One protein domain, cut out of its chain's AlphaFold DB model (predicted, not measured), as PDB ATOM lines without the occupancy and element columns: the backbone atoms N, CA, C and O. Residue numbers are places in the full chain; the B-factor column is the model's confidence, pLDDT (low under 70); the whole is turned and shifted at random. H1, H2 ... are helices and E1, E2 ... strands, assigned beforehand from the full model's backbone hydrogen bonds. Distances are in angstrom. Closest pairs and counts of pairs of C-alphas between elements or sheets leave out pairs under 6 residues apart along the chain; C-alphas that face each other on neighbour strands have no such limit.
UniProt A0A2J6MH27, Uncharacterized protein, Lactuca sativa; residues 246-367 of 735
ATOM      1  N   ALA A 246      48.755  22.261 -48.273       75.62
ATOM      2  CA  ALA A 246      49.110  22.573 -46.894       75.62
ATOM      3  C   ALA A 246      48.115  23.574 -46.327       75.62
ATOM      4  O   ALA A 246      47.646  24.461 -47.029       75.62
ATOM      5  N   ILE A 247      47.777  23.396 -45.058       81.00
ATOM      6  CA  ILE A 247      46.885  24.255 -44.298       81.00
ATOM      7  C   ILE A 247      47.626  24.628 -43.018       81.00
ATOM      8  O   ILE A 247      48.153  23.762 -42.311       81.00
ATOM      9  N   SER A 248      47.667  25.912 -42.689       81.19
ATOM     10  CA  SER A 248      48.279  26.367 -41.444       81.19
ATOM     11  C   SER A 248      47.587  27.579 -40.854       81.19
ATOM     12  O   SER A 248      46.959  28.361 -41.560       81.19
ATOM     13  N   ILE A 249      47.744  27.748 -39.544       81.50
ATOM     14  CA  ILE A 249      47.440  29.012 -38.876       81.50
ATOM     15  C   ILE A 249      48.642  29.943 -39.085       81.50
ATOM     16  O   ILE A 249      49.729  29.664 -38.574       81.50
ATOM     17  N   SER A 250      48.458  31.022 -39.852       77.44
ATOM     18  CA  SER A 250      49.514  32.005 -40.142       77.44
ATOM     19  C   SER A 250      49.724  32.966 -38.973       77.44
ATOM     20  O   SER A 250      50.855  33.339 -38.659       77.44
ATOM     21  N   SER A 251      48.639  33.362 -38.302       74.94
ATOM     22  CA  SER A 251      48.695  34.219 -37.121       74.94
ATOM     23  C   SER A 251      47.436  34.138 -36.255       74.94
ATOM     24  O   SER A 251      46.335  33.880 -36.743       74.94
ATOM     25  N   GLU A 252      47.611  34.418 -34.963       77.38
ATOM     26  CA  GLU A 252      46.536  34.682 -34.000       77.38
ATOM     27  C   GLU A 252      46.779  36.074 -33.398       77.38
ATOM     28  O   GLU A 252      47.868  36.356 -32.894       77.38
ATOM     29  N   LYS A 253      45.802  36.981 -33.503       75.00
ATOM     30  CA  LYS A 253      45.935  38.390 -33.087       75.00
ATOM     31  C   LYS A 253      44.681  38.881 -32.360       75.00
ATOM     32  O   LYS A 253      43.653  38.208 -32.345       75.00
ATOM     33  N   ASN A 254      44.764  40.089 -31.794       68.06
ATOM     34  CA  ASN A 254      43.630  40.835 -31.227       68.06
ATOM     35  C   ASN A 254      42.874  40.081 -30.121       68.06
ATOM     36  O   ASN A 254      41.646  40.046 -30.105       68.06
ATOM     37  N   PHE A 255      43.615  39.462 -29.202       70.38
ATOM     38  CA  PHE A 255      43.033  38.733 -28.081       70.38
ATOM     39  C   PHE A 255      42.440  39.704 -27.052       70.38
ATOM     40  O   PHE A 255      43.166  40.464 -26.410       70.38
ATOM     41  N   VAL A 256      41.122  39.661 -26.875       72.00
ATOM     42  CA  VAL A 256      40.378  40.478 -25.911       72.00
ATOM     43  C   VAL A 256      39.579  39.552 -25.005       72.00
ATOM     44  O   VAL A 256      38.834  38.691 -25.465       72.00
ATOM     45  N   THR A 257      39.740  39.717 -23.692       71.06
ATOM     46  CA  THR A 257      38.995  38.953 -22.684       71.06
ATOM     47  C   THR A 257      37.942  39.842 -22.039       71.06
ATOM     48  O   THR A 257      38.279  40.842 -21.404       71.06
ATOM     49  N   SER A 258      36.675  39.454 -22.150       68.62
ATOM     50  CA  SER A 258      35.559  40.096 -21.459       68.62
ATOM     51  C   SER A 258      35.225  39.318 -20.189       68.62
ATOM     52  O   SER A 258      34.546  38.288 -20.221       68.62
ATOM     53  N   LYS A 259      35.715  39.813 -19.045       64.50
ATOM     54  CA  LYS A 259      35.477  39.185 -17.733       64.50
ATOM     55  C   LYS A 259      34.003  39.211 -17.318       64.50
ATOM     56  O   LYS A 259      33.574  38.317 -16.605       64.50
ATOM     57  N   SER A 260      33.230  40.206 -17.755       66.00
ATOM     58  CA  SER A 260      31.808  40.334 -17.405       66.00
ATOM     59  C   SER A 260      30.908  39.324 -18.121       66.00
ATOM     60  O   SER A 260      29.780  39.108 -17.689       66.00
ATOM     61  N   MET A 261      31.385  38.717 -19.212       72.81
ATOM     62  CA  MET A 261      30.590  37.837 -20.080       72.81
ATOM     63  C   MET A 261      31.141  36.409 -20.147       72.81
ATOM     64  O   MET A 261      30.638  35.610 -20.939       72.81
ATOM     65  N   ASP A 262      32.195  36.111 -19.375       82.19
ATOM     66  CA  ASP A 262      32.978  34.873 -19.464       82.19
ATOM     67  C   ASP A 262      33.327  34.499 -20.914       82.19
ATOM     68  O   ASP A 262      33.222  33.342 -21.343       82.19
ATOM     69  N   ALA A 263      33.728  35.518 -21.681       87.19
ATOM     70  CA  ALA A 263      33.956  35.419 -23.112       87.19
ATOM     71  C   ALA A 263      35.337  35.939 -23.520       87.19
ATOM     72  O   ALA A 263      35.904  36.849 -22.912       87.19
ATOM     73  N   VAL A 264      35.864  35.357 -24.587       89.19
ATOM     74  CA  VAL A 264      37.144  35.699 -25.196       89.19
ATOM     75  C   VAL A 264      36.930  35.857 -26.695       89.19
ATOM     76  O   VAL A 264      36.362  34.970 -27.333       89.19
ATOM     77  N   SER A 265      37.422  36.955 -27.261       89.38
ATOM     78  CA  SER A 265      37.447  37.182 -28.703       89.38
ATOM     79  C   SER A 265      38.873  37.289 -29.226       89.38
ATOM     80  O   SER A 265      39.732  37.860 -28.558       89.38
ATOM     81  N   TYR A 266      39.128  36.753 -30.413       88.69
ATOM     82  CA  TYR A 266      40.433  36.803 -31.075       88.69
ATOM     83  C   TYR A 266      40.272  36.610 -32.585       88.69
ATOM     84  O   TYR A 266      39.234  36.137 -33.043       88.69
ATOM     85  N   THR A 267      41.279  36.980 -33.371       88.25
ATOM     86  CA  THR A 267      41.285  36.768 -34.824       88.25
ATOM     87  C   THR A 267      42.306  35.700 -35.185       88.25
ATOM     88  O   THR A 267      43.469  35.811 -34.799       88.25
ATOM     89  N   VAL A 268      41.878  34.690 -35.941       88.44
ATOM     90  CA  VAL A 268      42.745  33.632 -36.481       88.44
ATOM     91  C   VAL A 268      42.830  33.795 -37.987       88.44
ATOM     92  O   VAL A 268      41.800  33.924 -38.642       88.44
ATOM     93  N   HIS A 269      44.034  33.766 -38.543       88.19
ATOM     94  CA  HIS A 269      44.235  33.719 -39.986       88.19
ATOM     95  C   HIS A 269      44.649  32.310 -40.402       88.19
ATOM     96  O   HIS A 269      45.619  31.754 -39.882       88.19
ATOM     97  N   LEU A 270      43.882  31.730 -41.322       87.75
ATOM     98  CA  LEU A 270      44.198  30.460 -41.955       87.75
ATOM     99  C   LEU A 270      44.775  30.707 -43.334       87.75
ATOM    100  O   LEU A 270      44.194  31.463 -44.108       87.75
ATOM    101  N   THR A 271      45.851  30.000 -43.649       85.38
ATOM    102  CA  THR A 271      46.400  29.919 -44.997       85.38
ATOM    103  C   THR A 271      46.221  28.518 -45.560       85.38
ATOM    104  O   THR A 271      46.347  27.525 -44.834       85.38
ATOM    105  N   ALA A 272      45.923  28.444 -46.854       81.12
ATOM    106  CA  ALA A 272      45.940  27.211 -47.620       81.12
ATOM    107  C   ALA A 272      46.846  27.394 -48.841       81.12
ATOM    108  O   ALA A 272      46.527  28.164 -49.744       81.12
ATOM    109  N   ASP A 273      47.962  26.667 -48.857       73.31
ATOM    110  CA  ASP A 273      48.862  26.612 -50.005       73.31
ATOM    111  C   ASP A 273      48.418  25.447 -50.898       73.31
ATOM    112  O   ASP A 273      48.435  24.282 -50.477       73.31
ATOM    113  N   GLU A 274      48.008  25.762 -52.124       65.19
ATOM    114  CA  GLU A 274      47.683  24.792 -53.169       65.19
ATOM    115  C   GLU A 274      48.526  25.065 -54.412       65.19
ATOM    116  O   GLU A 274      48.763  26.209 -54.795       65.19
ATOM    117  N   THR A 275      48.982  24.001 -55.070       52.84
ATOM    118  CA  THR A 275      49.603  24.095 -56.394       52.84
ATOM    119  C   THR A 275      48.523  24.395 -57.446       52.84
ATOM    120  O   THR A 275      47.992  23.468 -58.055       52.84
ATOM    121  N   GLY A 276      48.172  25.676 -57.627       52.09
ATOM    122  CA  GLY A 276      47.227  26.186 -58.635       52.09
ATOM    123  C   GLY A 276      47.001  27.710 -58.548       52.09
ATOM    124  O   GLY A 276      47.335  28.318 -57.536       52.09
ATOM    125  N   ASP A 277      46.427  28.319 -59.597       43.81
ATOM    126  CA  ASP A 277      46.104  29.764 -59.720       43.81
ATOM    127  C   ASP A 277      44.938  30.213 -58.797       43.81
ATOM    128  O   ASP A 277      43.961  30.823 -59.240       43.81
ATOM    129  N   VAL A 278      44.978  29.886 -57.502       52.44
ATOM    130  CA  VAL A 278      43.976  30.363 -56.534       52.44
ATOM    131  C   VAL A 278      44.436  31.702 -55.954       52.44
ATOM    132  O   VAL A 278      45.469  31.792 -55.300       52.44
ATOM    133  N   ILE A 279      43.651  32.751 -56.218       52.50
ATOM    134  CA  ILE A 279      43.955  34.157 -55.891       52.50
ATOM    135  C   ILE A 279      43.864  34.443 -54.375       52.50
ATOM    136  O   ILE A 279      44.551  35.333 -53.882       52.50
ATOM    137  N   ASP A 280      43.080  33.656 -53.625       58.69
ATOM    138  CA  ASP A 280      42.829  33.855 -52.190       58.69
ATOM    139  C   ASP A 280      43.430  32.704 -51.359       58.69
ATOM    140  O   ASP A 280      42.772  31.697 -51.094       58.69
ATOM    141  N   THR A 281      44.689  32.845 -50.935       72.31
ATOM    142  CA  THR A 281      45.402  31.835 -50.124       72.31
ATOM    143  C   THR A 281      45.228  32.018 -48.616       72.31
ATOM    144  O   THR A 281      45.679  31.170 -47.846       72.31
ATOM    145  N   GLU A 282      44.565  33.090 -48.166       85.19
ATOM    146  CA  GLU A 282      44.382  33.413 -46.746       85.19
ATOM    147  C   GLU A 282      42.943  33.852 -46.428       85.19
ATOM    148  O   GLU A 282      42.319  34.606 -47.171       85.19
ATOM    149  N   CYS A 283      42.420  33.411 -45.280       88.88
ATOM    150  CA  CYS A 283      41.130  33.843 -44.747       88.88
ATOM    151  C   CYS A 283      41.240  34.121 -43.242       88.88
ATOM    152  O   CYS A 283      41.732  33.284 -42.479       88.88
ATOM    153  N   GLY A 284      40.777  35.296 -42.808       90.31
ATOM    154  CA  GLY A 284      40.672  35.638 -41.391       90.31
ATOM    155  C   GLY A 284      39.359  35.141 -40.788       90.31
ATOM    156  O   GLY A 284      38.340  35.111 -41.465       90.31
ATOM    157  N   TYR A 285      39.348  34.807 -39.502       92.31
ATOM    158  CA  TYR A 285      38.156  34.409 -38.755       92.31
ATOM    159  C   TYR A 285      38.101  35.188 -37.448       92.31
ATOM    160  O   TYR A 285      39.028  35.116 -36.638       92.31
ATOM    161  N   TYR A 286      37.012  35.923 -37.222       92.31
ATOM    162  CA  TYR A 286      36.720  36.470 -35.902       92.31
ATOM    163  C   TYR A 286      36.147  35.358 -35.033       92.31
ATOM    164  O   TYR A 286      35.076  34.825 -35.312       92.31
ATOM    165  N   MET A 287      36.875  35.004 -33.986       93.81
ATOM    166  CA  MET A 287      36.518  33.952 -33.048       93.81
ATOM    167  C   MET A 287      35.867  34.574 -31.821       93.81
ATOM    168  O   MET A 287      36.396  35.526 -31.247       93.81
ATOM    169  N   TRP A 288      34.745  34.009 -31.390       95.12
ATOM    170  CA  TRP A 288      34.076  34.347 -30.140       95.12
ATOM    171  C   TRP A 288      33.854  33.090 -29.316       95.12
ATOM    172  O   TRP A 288      33.004  32.271 -29.656       95.12
ATOM    173  N   LYS A 289      34.602  32.938 -28.227       95.25
ATOM    174  CA  LYS A 289      34.515  31.802 -27.308       95.25
ATOM    175  C   LYS A 289      33.839  32.240 -26.019       95.25
ATOM    176  O   LYS A 289      34.375  33.091 -25.319       95.25
ATOM    177  N   GLN A 290      32.703  31.642 -25.678       95.31
ATOM    178  CA  GLN A 290      31.930  31.986 -24.487       95.31
ATOM    179  C   GLN A 290      31.569  30.748 -23.668       95.31
ATOM    180  O   GLN A 290      31.241  29.695 -24.222       95.31
ATOM    181  N   ARG A 291      31.635  30.887 -22.341       94.69
ATOM    182  CA  ARG A 291      31.266  29.833 -21.392       94.69
ATOM    183  C   ARG A 291      29.868  30.059 -20.825       94.69
ATOM    184  O   ARG A 291      29.467  31.193 -20.579       94.69
ATOM    185  N   PHE A 292      29.143  28.968 -20.612       94.50
ATOM    186  CA  PHE A 292      27.797  28.962 -20.046       94.50
ATOM    187  C   PHE A 292      27.684  27.874 -18.977       94.50
ATOM    188  O   PHE A 292      28.125  26.754 -19.229       94.50
ATOM    189  N   PRO A 293      27.063  28.143 -17.820       94.38
ATOM    190  CA  PRO A 293      26.841  27.112 -16.813       94.38
ATOM    191  C   PRO A 293      25.871  26.042 -17.330       94.38
ATOM    192  O   PRO A 293      24.825  26.352 -17.910       94.38
ATOM    193  N   VAL A 294      26.207  24.774 -17.096       93.44
ATOM    194  CA  VAL A 294      25.368  23.632 -17.466       93.44
ATOM    195  C   VAL A 294      24.184  23.550 -16.513       93.44
ATOM    196  O   VAL A 294      24.340  23.344 -15.309       93.44
ATOM    197  N   LYS A 295      22.973  23.660 -17.061       91.88
ATOM    198  CA  LYS A 295      21.742  23.494 -16.279       91.88
ATOM    199  C   LYS A 295      21.572  22.033 -15.825       91.88
ATOM    200  O   LYS A 295      21.786  21.138 -16.653       91.88
ATOM    201  N   PRO A 296      21.140  21.761 -14.577       90.31
ATOM    202  CA  PRO A 296      20.980  20.396 -14.065       90.31
ATOM    203  C   PRO A 296      20.109  19.498 -14.954       90.31
ATOM    204  O   PRO A 296      20.449  18.339 -15.185       90.31
ATOM    205  N   GLU A 297      19.040  20.040 -15.542       92.38
ATOM    206  CA  GLU A 297      18.090  19.286 -16.376       92.38
ATOM    207  C   GLU A 297      18.696  18.867 -17.727       92.38
ATOM    208  O   GLU A 297      18.200  17.955 -18.393       92.38
ATOM    209  N   ARG A 298      19.784  19.526 -18.143       92.00
ATOM    210  CA  ARG A 298      20.487  19.279 -19.406       92.00
ATOM    211  C   ARG A 298      21.707  18.357 -19.243       92.00
ATOM    212  O   ARG A 298      22.274  17.946 -20.256       92.00
ATOM    213  N   LYS A 299      22.093  17.981 -18.012       90.19
ATOM    214  CA  LYS A 299      23.197  17.033 -17.756       90.19
ATOM    215  C   LYS A 299      22.874  15.631 -18.269       90.19
ATOM    216  O   LYS A 299      21.731  15.184 -18.201       90.19
ATOM    217  N   VAL A 300      23.890  14.922 -18.751       86.88
ATOM    218  CA  VAL A 300      23.816  13.530 -19.232       86.88
ATOM    219  C   VAL A 300      24.920  12.698 -18.588       86.88
ATOM    220  O   VAL A 300      25.996  13.227 -18.312       86.88
ATOM    221  N   ASP A 301      24.698  11.390 -18.448       80.44
ATOM    222  CA  ASP A 301      25.661  10.454 -17.844       80.44
ATOM    223  C   ASP A 301      27.050  10.527 -18.493       80.44
ATOM    224  O   ASP A 301      28.076  10.463 -17.819       80.44
ATOM    225  N   ALA A 302      27.089  10.740 -19.811       73.94
ATOM    226  CA  ALA A 302      28.322  10.835 -20.586       73.94
ATOM    227  C   ALA A 302      29.160  12.106 -20.319       73.94
ATOM    228  O   ALA A 302      30.240  12.220 -20.903       73.94
ATOM    229  N   ARG A 303      28.645  13.077 -19.547       79.19
ATOM    230  CA  ARG A 303      29.244  14.404 -19.284       79.19
ATOM    231  C   ARG A 303      28.974  14.907 -17.859       79.19
ATOM    232  O   ARG A 303      28.909  16.113 -17.631       79.19
ATOM    233  N   MET A 304      28.767  14.012 -16.895       78.56
ATOM    234  CA  MET A 304      28.384  14.397 -15.527       78.56
ATOM    235  C   MET A 304      29.398  15.326 -14.849       78.56
ATOM    236  O   MET A 304      29.015  16.167 -14.033       78.56
ATOM    237  N   GLU A 305      30.672  15.186 -15.215       80.75
ATOM    238  CA  GLU A 305      31.815  15.944 -14.714       80.75
ATOM    239  C   GLU A 305      31.992  17.337 -15.340       80.75
ATOM    240  O   GLU A 305      32.922  18.059 -14.961       80.75
ATOM    241  N   VAL A 306      31.168  17.688 -16.333       84.56
ATOM    242  CA  VAL A 306      31.243  18.962 -17.052       84.56
ATOM    243  C   VAL A 306      30.168  19.908 -16.526       84.56
ATOM    244  O   VAL A 306      28.970  19.652 -16.654       84.56
ATOM    245  N   ASP A 307      30.618  21.019 -15.947       88.50
ATOM    246  CA  ASP A 307      29.750  22.028 -15.328       88.50
ATOM    247  C   ASP A 307      29.572  23.284 -16.196       88.50
ATOM    248  O   ASP A 307      28.707  24.109 -15.914       88.50
ATOM    249  N   GLU A 308      30.340  23.412 -17.283       92.00
ATOM    250  CA  GLU A 308      30.277  24.546 -18.211       92.00
ATOM    251  C   GLU A 308      30.262  24.075 -19.675       92.00
ATOM    252  O   GLU A 308      31.099  23.273 -20.095       92.00
ATOM    253  N   TRP A 309      29.350  24.618 -20.482       93.81
ATOM    254  CA  TRP A 309      29.422  24.552 -21.938       93.81
ATOM    255  C   TRP A 309      30.343  25.648 -22.452       93.81
ATOM    256  O   TRP A 309      30.196  26.811 -22.095       93.81
ATOM    257  N   THR A 310      31.259  25.289 -23.344       94.19
ATOM    258  CA  THR A 310      32.059  26.257 -24.098       94.19
ATOM    259  C   THR A 310      31.575  26.269 -25.538       94.19
ATOM    260  O   THR A 310      31.639  25.240 -26.210       94.19
ATOM    261  N   ILE A 311      31.089  27.422 -25.993       96.75
ATOM    262  CA  ILE A 311      30.617  27.639 -27.362       96.75
ATOM    263  C   ILE A 311      31.573  28.607 -28.043       96.75
ATOM    264  O   ILE A 311      31.802  29.706 -27.537       96.75
ATOM    265  N   THR A 312      32.099  28.210 -29.196       96.69
ATOM    266  CA  THR A 312      32.928  29.061 -30.047       96.69
ATOM    267  C   THR A 312      32.195  29.340 -31.353       96.69
ATOM    268  O   THR A 312      31.806  28.412 -32.057       96.69
ATOM    269  N   LEU A 313      32.005  30.614 -31.684       97.19
ATOM    270  CA  LEU A 313      31.487  31.061 -32.974       97.19
ATOM    271  C   LEU A 313      32.642  31.614 -33.807       97.19
ATOM    272  O   LEU A 313      33.412  32.429 -33.303       97.19
ATOM    273  N   ALA A 314      32.765  31.180 -35.060       95.19
ATOM    274  CA  ALA A 314      33.773  31.691 -35.985       95.19
ATOM    275  C   ALA A 314      33.107  32.414 -37.161       95.19
ATOM    276  O   ALA A 314      32.327  31.813 -37.906       95.19
ATOM    277  N   PHE A 315      33.427  33.696 -37.329       94.06
ATOM    278  CA  PHE A 315      32.892  34.561 -38.378       94.06
ATOM    279  C   PHE A 315      33.963  34.810 -39.451       94.06
ATOM    280  O   PHE A 315      34.973  35.454 -39.151       94.06
ATOM    281  N   PRO A 316      33.786  34.312 -40.684       91.69
ATOM    282  CA  PRO A 316      34.782  34.436 -41.744       91.69
ATOM    283  C   PRO A 316      34.899  35.881 -42.248       91.69
ATOM    284  O   PRO A 316      33.954  36.467 -42.766       91.69
ATOM    285  N   ASN A 317      36.086  36.459 -42.132       87.12
ATOM    286  CA  ASN A 317      36.446  37.781 -42.622       87.12
ATOM    287  C   ASN A 317      37.226  37.664 -43.938       87.12
ATOM    288  O   ASN A 317      38.456  37.729 -43.956       87.12
ATOM    289  N   GLY A 318      36.492  37.456 -45.028       83.81
ATOM    290  CA  GLY A 318      37.038  37.222 -46.363       83.81
ATOM    291  C   GLY A 318      36.371  36.026 -47.037       83.81
ATOM    292  O   GLY A 318      35.351  35.514 -46.566       83.81
ATOM    293  N   THR A 319      36.942  35.572 -48.147       83.06
ATOM    294  CA  THR A 319      36.481  34.363 -48.833       83.06
ATOM    295  C   THR A 319      36.850  33.140 -47.991       83.06
ATOM    296  O   THR A 319      38.024  32.918 -47.705       83.06
ATOM    297  N   ARG A 320      35.863  32.337 -47.567       84.06
ATOM    298  CA  ARG A 320      36.142  31.053 -46.896       84.06
ATOM    299  C   ARG A 320      36.961  30.164 -47.826       84.06
ATOM    300  O   ARG A 320      36.599  30.004 -48.993       84.06
ATOM    301  N   LEU A 321      38.006  29.545 -47.288       77.62
ATOM    302  CA  LEU A 321      38.845  28.604 -48.024       77.62
ATOM    303  C   LEU A 321      38.040  27.323 -48.284       77.62
ATOM    304  O   LEU A 321      37.716  26.580 -47.355       77.62
ATOM    305  N   LYS A 322      37.666  27.085 -49.542       69.94
ATOM    306  CA  LYS A 322      36.834  25.940 -49.932       69.94
ATOM    307  C   LYS A 322      37.702  24.774 -50.384       69.94
ATOM    308  O   LYS A 322      38.478  24.910 -51.318       69.94
ATOM    309  N   ARG A 323      37.480  23.610 -49.772       66.31
ATOM    310  CA  ARG A 323      37.920  22.301 -50.273       66.31
ATOM    311  C   ARG A 323      36.716  21.371 -50.276       66.31
ATOM    312  O   ARG A 323      36.042  21.276 -49.258       66.31
ATOM    313  N   GLY A 324      36.414  20.736 -51.407       61.16
ATOM    314  CA  GLY A 324      35.220  19.896 -51.567       61.16
ATOM    315  C   GLY A 324      33.925  20.662 -51.889       61.16
ATOM    316  O   GLY A 324      33.940  21.846 -52.221       61.16
ATOM    317  N   SER A 325      32.793  19.952 -51.840       57.44
ATOM    318  CA  SER A 325      31.485  20.419 -52.335       57.44
ATOM    319  C   SER A 325      30.618  21.149 -51.302       57.44
ATOM    320  O   SER A 325      29.678  21.842 -51.686       57.44
ATOM    321  N   SER A 326      30.908  21.014 -50.006       65.19
ATOM    322  CA  SER A 326      30.128  21.623 -48.921       65.19
ATOM    323  C   SER A 326      31.035  22.211 -47.841       65.19
ATOM    324  O   SER A 326      32.223  21.918 -47.800       65.19
ATOM    325  N   LEU A 327      30.494  23.091 -46.997       74.31
ATOM    326  CA  LEU A 327      31.208  23.688 -45.869       74.31
ATOM    327  C   LEU A 327      30.452  23.342 -44.580       74.31
ATOM    328  O   LEU A 327      29.312  23.797 -44.423       74.31
ATOM    329  N   PRO A 328      31.055  22.573 -43.658       79.56
ATOM    330  CA  PRO A 328      30.449  22.270 -42.372       79.56
ATOM    331  C   PRO A 328      30.092  23.544 -41.609       79.56
ATOM    332  O   PRO A 328      30.867  24.504 -41.557       79.56
ATOM    333  N   GLY A 329      28.904  23.552 -41.006       87.50
ATOM    334  CA  GLY A 329      28.468  24.644 -40.136       87.50
ATOM    335  C   GLY A 329      28.614  24.329 -38.647       87.50
ATOM    336  O   GLY A 329      28.628  25.253 -37.835       87.50
ATOM    337  N   ILE A 330      28.729  23.044 -38.285       92.94
ATOM    338  CA  ILE A 330      28.841  22.580 -36.896       92.94
ATOM    339  C   ILE A 330      30.092  21.727 -36.706       92.94
ATOM    340  O   ILE A 330      30.367  20.805 -37.474       92.94
ATOM    341  N   TYR A 331      30.817  22.018 -35.633       91.75
ATOM    342  CA  TYR A 331      32.018  21.322 -35.205       91.75
ATOM    343  C   TYR A 331      31.842  20.812 -33.775       91.75
ATOM    344  O   TYR A 331      31.360  21.517 -32.887       91.75
ATOM    345  N   SER A 332      32.314  19.590 -33.541       89.00
ATOM    346  CA  SER A 332      32.582  19.063 -32.200       89.00
ATOM    347  C   SER A 332      34.065  18.734 -32.138       89.00
ATOM    348  O   SER A 332      34.477  17.589 -32.361       89.00
ATOM    349  N   PHE A 333      34.852  19.810 -31.978       84.69
ATOM    350  CA  PHE A 333      36.315  19.921 -32.142       84.69
ATOM    351  C   PHE A 333      36.829  19.635 -33.561       84.69
ATOM    352  O   PHE A 333      37.674  20.354 -34.074       84.69
ATOM    353  N   LEU A 334      36.257  18.636 -34.225       85.25
ATOM    354  CA  LEU A 334      36.427  18.325 -35.638       85.25
ATOM    355  C   LEU A 334      35.124  18.585 -36.407       85.25
ATOM    356  O   LEU A 334      34.054  18.608 -35.780       85.25
ATOM    357  N   PRO A 335      35.197  18.773 -37.740       85.12
ATOM    358  CA  PRO A 335      34.017  19.001 -38.566       85.12
ATOM    359  C   PRO A 335      33.022  17.842 -38.463       85.12
ATOM    360  O   PRO A 335      33.405  16.680 -38.300       85.12
ATOM    361  N   THR A 336      31.743  18.189 -38.558       86.69
ATOM    362  CA  THR A 336      30.644  17.255 -38.850       86.69
ATOM    363  C   THR A 336      30.235  17.412 -40.316       86.69
ATOM    364  O   THR A 336      30.732  18.305 -40.999       86.69
ATOM    365  N   GLU A 337      29.296  16.607 -40.803       83.50
ATOM    366  CA  GLU A 337      28.707  16.794 -42.138       83.50
ATOM    367  C   GLU A 337      27.443  17.676 -42.098       83.50
ATOM    368  O   GLU A 337      26.747  17.855 -43.096       83.50
ATOM    369  N   THR A 338      27.135  18.278 -40.942       86.50
ATOM    370  CA  THR A 338      25.950  19.120 -40.771       86.50
ATOM    371  C   THR A 338      26.129  20.484 -41.448       86.50
ATOM    372  O   THR A 338      26.902  21.340 -40.999       86.50
ATOM    373  N   ILE A 339      25.339  20.718 -42.497       87.69
ATOM    374  CA  ILE A 339      25.236  22.001 -43.202       87.69
ATOM    375  C   ILE A 339      24.167  22.864 -42.523       87.69
ATOM    376  O   ILE A 339      23.019  22.444 -42.379       87.69
ATOM    377  N   THR A 340      24.528  24.081 -42.107       89.31
ATOM    378  CA  THR A 340      23.622  24.962 -41.346       89.31
ATOM    379  C   THR A 340      22.953  26.047 -42.182       89.31
ATOM    380  O   THR A 340      21.889  26.510 -41.787       89.31
ATOM    381  N   ASN A 341      23.559  26.460 -43.300       89.56
ATOM    382  CA  ASN A 341      23.282  27.716 -44.022       89.56
ATOM    383  C   ASN A 341      23.560  28.998 -43.215       89.56
ATOM    384  O   ASN A 341      23.257  30.099 -43.674       89.56
ATOM    385  N   PHE A 342      24.167  28.887 -42.033       93.44
ATOM    386  CA  PHE A 342      24.603  30.059 -41.285       93.44
ATOM    387  C   PHE A 342      25.903  30.610 -41.884       93.44
ATOM    388  O   PHE A 342      26.781  29.835 -42.269       93.44
ATOM    389  N   PRO A 343      26.077  31.939 -41.927       92.50
ATOM    390  CA  PRO A 343      27.301  32.570 -42.428       92.50
ATOM    391  C   PRO A 343      28.458  32.521 -41.411       92.50
ATOM    392  O   PRO A 343      29.467  33.197 -41.590       92.50
ATOM    393  N   PHE A 344      28.313  31.747 -40.336       94.44
ATOM    394  CA  PHE A 344      29.298  31.541 -39.281       94.44
ATOM    395  C   PHE A 344      29.315  30.067 -38.865       94.44
ATOM    396  O   PHE A 344      28.354  29.328 -39.095       94.44
ATOM    397  N   ILE A 345      30.412  29.652 -38.242       95.19
ATOM    398  CA  ILE A 345      30.635  28.275 -37.803       95.19
ATOM    399  C   ILE A 345      30.371  28.176 -36.305       95.19
ATOM    400  O   ILE A 345      30.755  29.065 -35.546       95.19
ATOM    401  N   ILE A 346      29.739  27.084 -35.879       96.50
ATOM    402  CA  ILE A 346      29.456  26.789 -34.475       96.50
ATOM    403  C   ILE A 346      30.342  25.633 -34.025       96.50
ATOM    404  O   ILE A 346      30.246  24.534 -34.564       96.50
ATOM    405  N   GLN A 347      31.134  25.841 -32.980       95.12
ATOM    406  CA  GLN A 347      31.835  24.776 -32.275       95.12
ATOM    407  C   GLN A 347      31.362  24.674 -30.825       95.12
ATOM    408  O   GLN A 347      31.276  25.674 -30.118       95.12
ATOM    409  N   ALA A 348      31.094  23.448 -30.373       94.75
ATOM    410  CA  ALA A 348      30.867  23.109 -28.967       94.75
ATOM    411  C   ALA A 348      31.115  21.603 -28.734       94.75
ATOM    412  O   ALA A 348      31.293  20.859 -29.694       94.75
ATOM    413  N   ASP A 349      31.099  21.125 -27.484       90.62
ATOM    414  CA  ASP A 349      31.167  19.680 -27.155       90.62
ATOM    415  C   ASP A 349      29.819  18.993 -27.442       90.62
ATOM    416  O   ASP A 349      29.143  18.528 -26.528       90.62
ATOM    417  N   PHE A 350      29.375  18.984 -28.702       92.00
ATOM    418  CA  PHE A 350      28.153  18.288 -29.106       92.00
ATOM    419  C   PHE A 350      28.335  16.773 -29.028       92.00
ATOM    420  O   PHE A 350      29.358  16.246 -29.464       92.00
ATOM    421  N   LEU A 351      27.288  16.086 -28.566       88.44
ATOM    422  CA  LEU A 351      27.163  14.638 -28.668       88.44
ATOM    423  C   LEU A 351      26.805  14.240 -30.094       88.44
ATOM    424  O   LEU A 351      25.798  14.713 -30.631       88.44
ATOM    425  N   LEU A 352      27.597  13.363 -30.697       85.19
ATOM    426  CA  LEU A 352      27.433  12.977 -32.096       85.19
ATOM    427  C   LEU A 352      26.781  11.604 -32.272       85.19
ATOM    428  O   LEU A 352      26.858  10.728 -31.407       85.19
ATOM    429  N   ALA A 353      26.165  11.402 -33.438       79.12
ATOM    430  CA  ALA A 353      25.825  10.069 -33.914       79.12
ATOM    431  C   ALA A 353      27.098   9.226 -34.113       79.12
ATOM    432  O   ALA A 353      28.208   9.744 -34.245       79.12
ATOM    433  N   SER A 354      26.943   7.902 -34.165       65.25
ATOM    434  CA  SER A 354      28.080   6.979 -34.287       65.25
ATOM    435  C   SER A 354      28.970   7.222 -35.517       65.25
ATOM    436  O   SER A 354      30.164   6.928 -35.422       65.25
ATOM    437  N   SER A 355      28.407   7.733 -36.619       64.94
ATOM    438  CA  SER A 355      29.098   8.095 -37.867       64.94
ATOM    439  C   SER A 355      29.767   9.478 -37.830       64.94
ATOM    440  O   SER A 355      30.561   9.787 -38.701       64.94
ATOM    441  N   ARG A 356      29.498  10.315 -36.813       74.19
ATOM    442  CA  ARG A 356      29.906  11.737 -36.727       74.19
ATOM    443  C   ARG A 356      29.348  12.668 -37.816       74.19
ATOM    444  O   ARG A 356      29.618  13.866 -37.756       74.19
ATOM    445  N   GLU A 357      28.521  12.168 -38.727       74.56
ATOM    446  CA  GLU A 357      27.875  12.975 -39.775       74.56
ATOM    447  C   GLU A 357      26.970  14.059 -39.169       74.56
ATOM    448  O   GLU A 357      26.984  15.214 -39.590       74.56
ATOM    449  N   ASN A 358      26.218  13.698 -38.122       80.75
ATOM    450  CA  ASN A 358      25.230  14.562 -37.485       80.75
ATOM    451  C   ASN A 358      25.370  14.595 -35.961       80.75
ATOM    452  O   ASN A 358      25.777  13.618 -35.320       80.75
ATOM    453  N   ILE A 359      24.962  15.718 -35.364       89.56
ATOM    454  CA  ILE A 359      24.763  15.813 -33.916       89.56
ATOM    455  C   ILE A 359      23.498  15.048 -33.500       89.56
ATOM    456  O   ILE A 359      22.540  14.925 -34.265       89.56
ATOM    457  N   LEU A 360      23.452  14.562 -32.260       91.00
ATOM    458  CA  LEU A 360      22.238  13.979 -31.687       91.00
ATOM    459  C   LEU A 360      21.229  15.087 -31.369       91.00
ATOM    460  O   LEU A 360      21.233  15.649 -30.273       91.00
ATOM    461  N   TRP A 361      20.379  15.421 -32.337       91.06
ATOM    462  CA  TRP A 361      19.462  16.556 -32.262       91.06
ATOM    463  C   TRP A 361      18.520  16.515 -31.052       91.06
ATOM    464  O   TRP A 361      18.232  17.556 -30.460       91.06
ATOM    465  N   ASP A 362      17.996  15.344 -30.690       91.25
ATOM    466  CA  ASP A 362      17.039  15.174 -29.580       91.25
ATOM    467  C   ASP A 362      17.697  15.018 -28.210       91.25
ATOM    468  O   ASP A 362      17.014  14.973 -27.189       91.25
ATOM    469  N   ASN A 363      19.028  14.985 -28.153       93.00
ATOM    470  CA  ASN A 363      19.721  14.858 -26.887       93.00
ATOM    471  C   ASN A 363      19.614  16.151 -26.057       93.00
ATOM    472  O   ASN A 363      19.929  17.241 -26.540       93.00
ATOM    473  N   LYS A 364      19.240  16.019 -24.776       94.62
ATOM    474  CA  LYS A 364      19.112  17.145 -23.837       94.62
ATOM    475  C   LYS A 364      20.381  17.999 -23.713       94.62
ATOM    476  O   LYS A 364      20.263  19.214 -23.625       94.62
ATOM    477  N   TRP A 365      21.570  17.404 -23.769       94.38
ATOM    478  CA  TRP A 365      22.845  18.125 -23.731       94.38
ATOM    479  C   TRP A 365      23.000  19.056 -24.939       94.38
ATOM    480  O   TRP A 365      23.236  20.252 -24.780       94.38
ATOM    481  N   ASN A 366      22.782  18.524 -26.146       95.06
ATOM    482  CA  ASN A 366      22.886  19.291 -27.387       95.06
ATOM    483  C   ASN A 366      21.825  20.383 -27.471       95.06
ATOM    484  O   ASN A 366      22.131  21.486 -27.908       95.06
ATOM    485  N   GLN A 367      20.600  20.107 -27.020       95.31
ATOM    486  CA  GLN A 367      19.564  21.134 -26.913       95.31
ATOM    487  C   GLN A 367      19.995  22.273 -25.982       95.31
ATOM    488  O   GLN A 367      19.840  23.431 -26.344       95.31
TER     489      GLN A 367
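Overview. This is residues 246 to 367 of the 735 residues of an uncharacterized protein of Lactuca sativa (UniProt A0A2J6MH27). Four long antiparallel strands, E1 to E4, make a strongly twisted wall, with the short strands E6 and E5 added beside E4. Long loops, residues 318 to 329, 333 to 344 and 348 to 363, gather on the E5 side, and the short helix H1 ends the printed part. The 122 printed residues hold six named strands and then one named helix; the mixed sheet runs E1, E2, E3, E4, E6, E5. The class is mostly strand, with under half of the residues in named elements. The whole is only just compact, close to loose, with a radius of gyration of the C-alphas of 16.3 A and spans of 52 by 37 by 22 A.

Arrangement. E1, residues 246 to 258, bends by 56 degrees at residue 254 and forms a hairpin with E2, residues 263 to 274; N 250 and O 269 are 2.9 A apart. E3, residues 282 to 293, is antiparallel to E2, with N 285 and O 268 at 2.7 A. E4, residues 308 to 317, is antiparallel to E3, with N 313 and O 288 at 2.8 A. E1 to E4 form a meander, each strand the antiparallel neighbour of the one before. E5 is residues 330 to 332 and E6 residues 345 to 347; E6 is antiparallel to E4, with N 347 and O 312 at 2.8 A. E5, an edge strand like E1, is parallel to E6, with N 331 and O 346 at 2.8 A. H1, residues 364 to 367, is not on the sheet; it is too short for an O i to N i+4 pair, and its one O i to N i+3 pair is not within hydrogen-bond range.

Along the chain. E1 begins at C-alpha 246, (49.110, 22.573, -46.894), and spans 33.7 A; E2 spans 34.7 A, E3 35.3 A and E4 28.4 A. H1 ends at C-alpha 367, (19.564, 21.134, -26.913).

Size, cuts and confidence. The C-alphas of Asp 277 and Pro 296, the two farthest apart, are 52.9 A apart. The printed part has no cut. The links E3 to E4, E4 to E5, E5 to E6 and E6 to H1 are long. Mean pLDDT of the printed part is 83.2; 18 residues are under 70, among them 274 to 280 and 322 to 326.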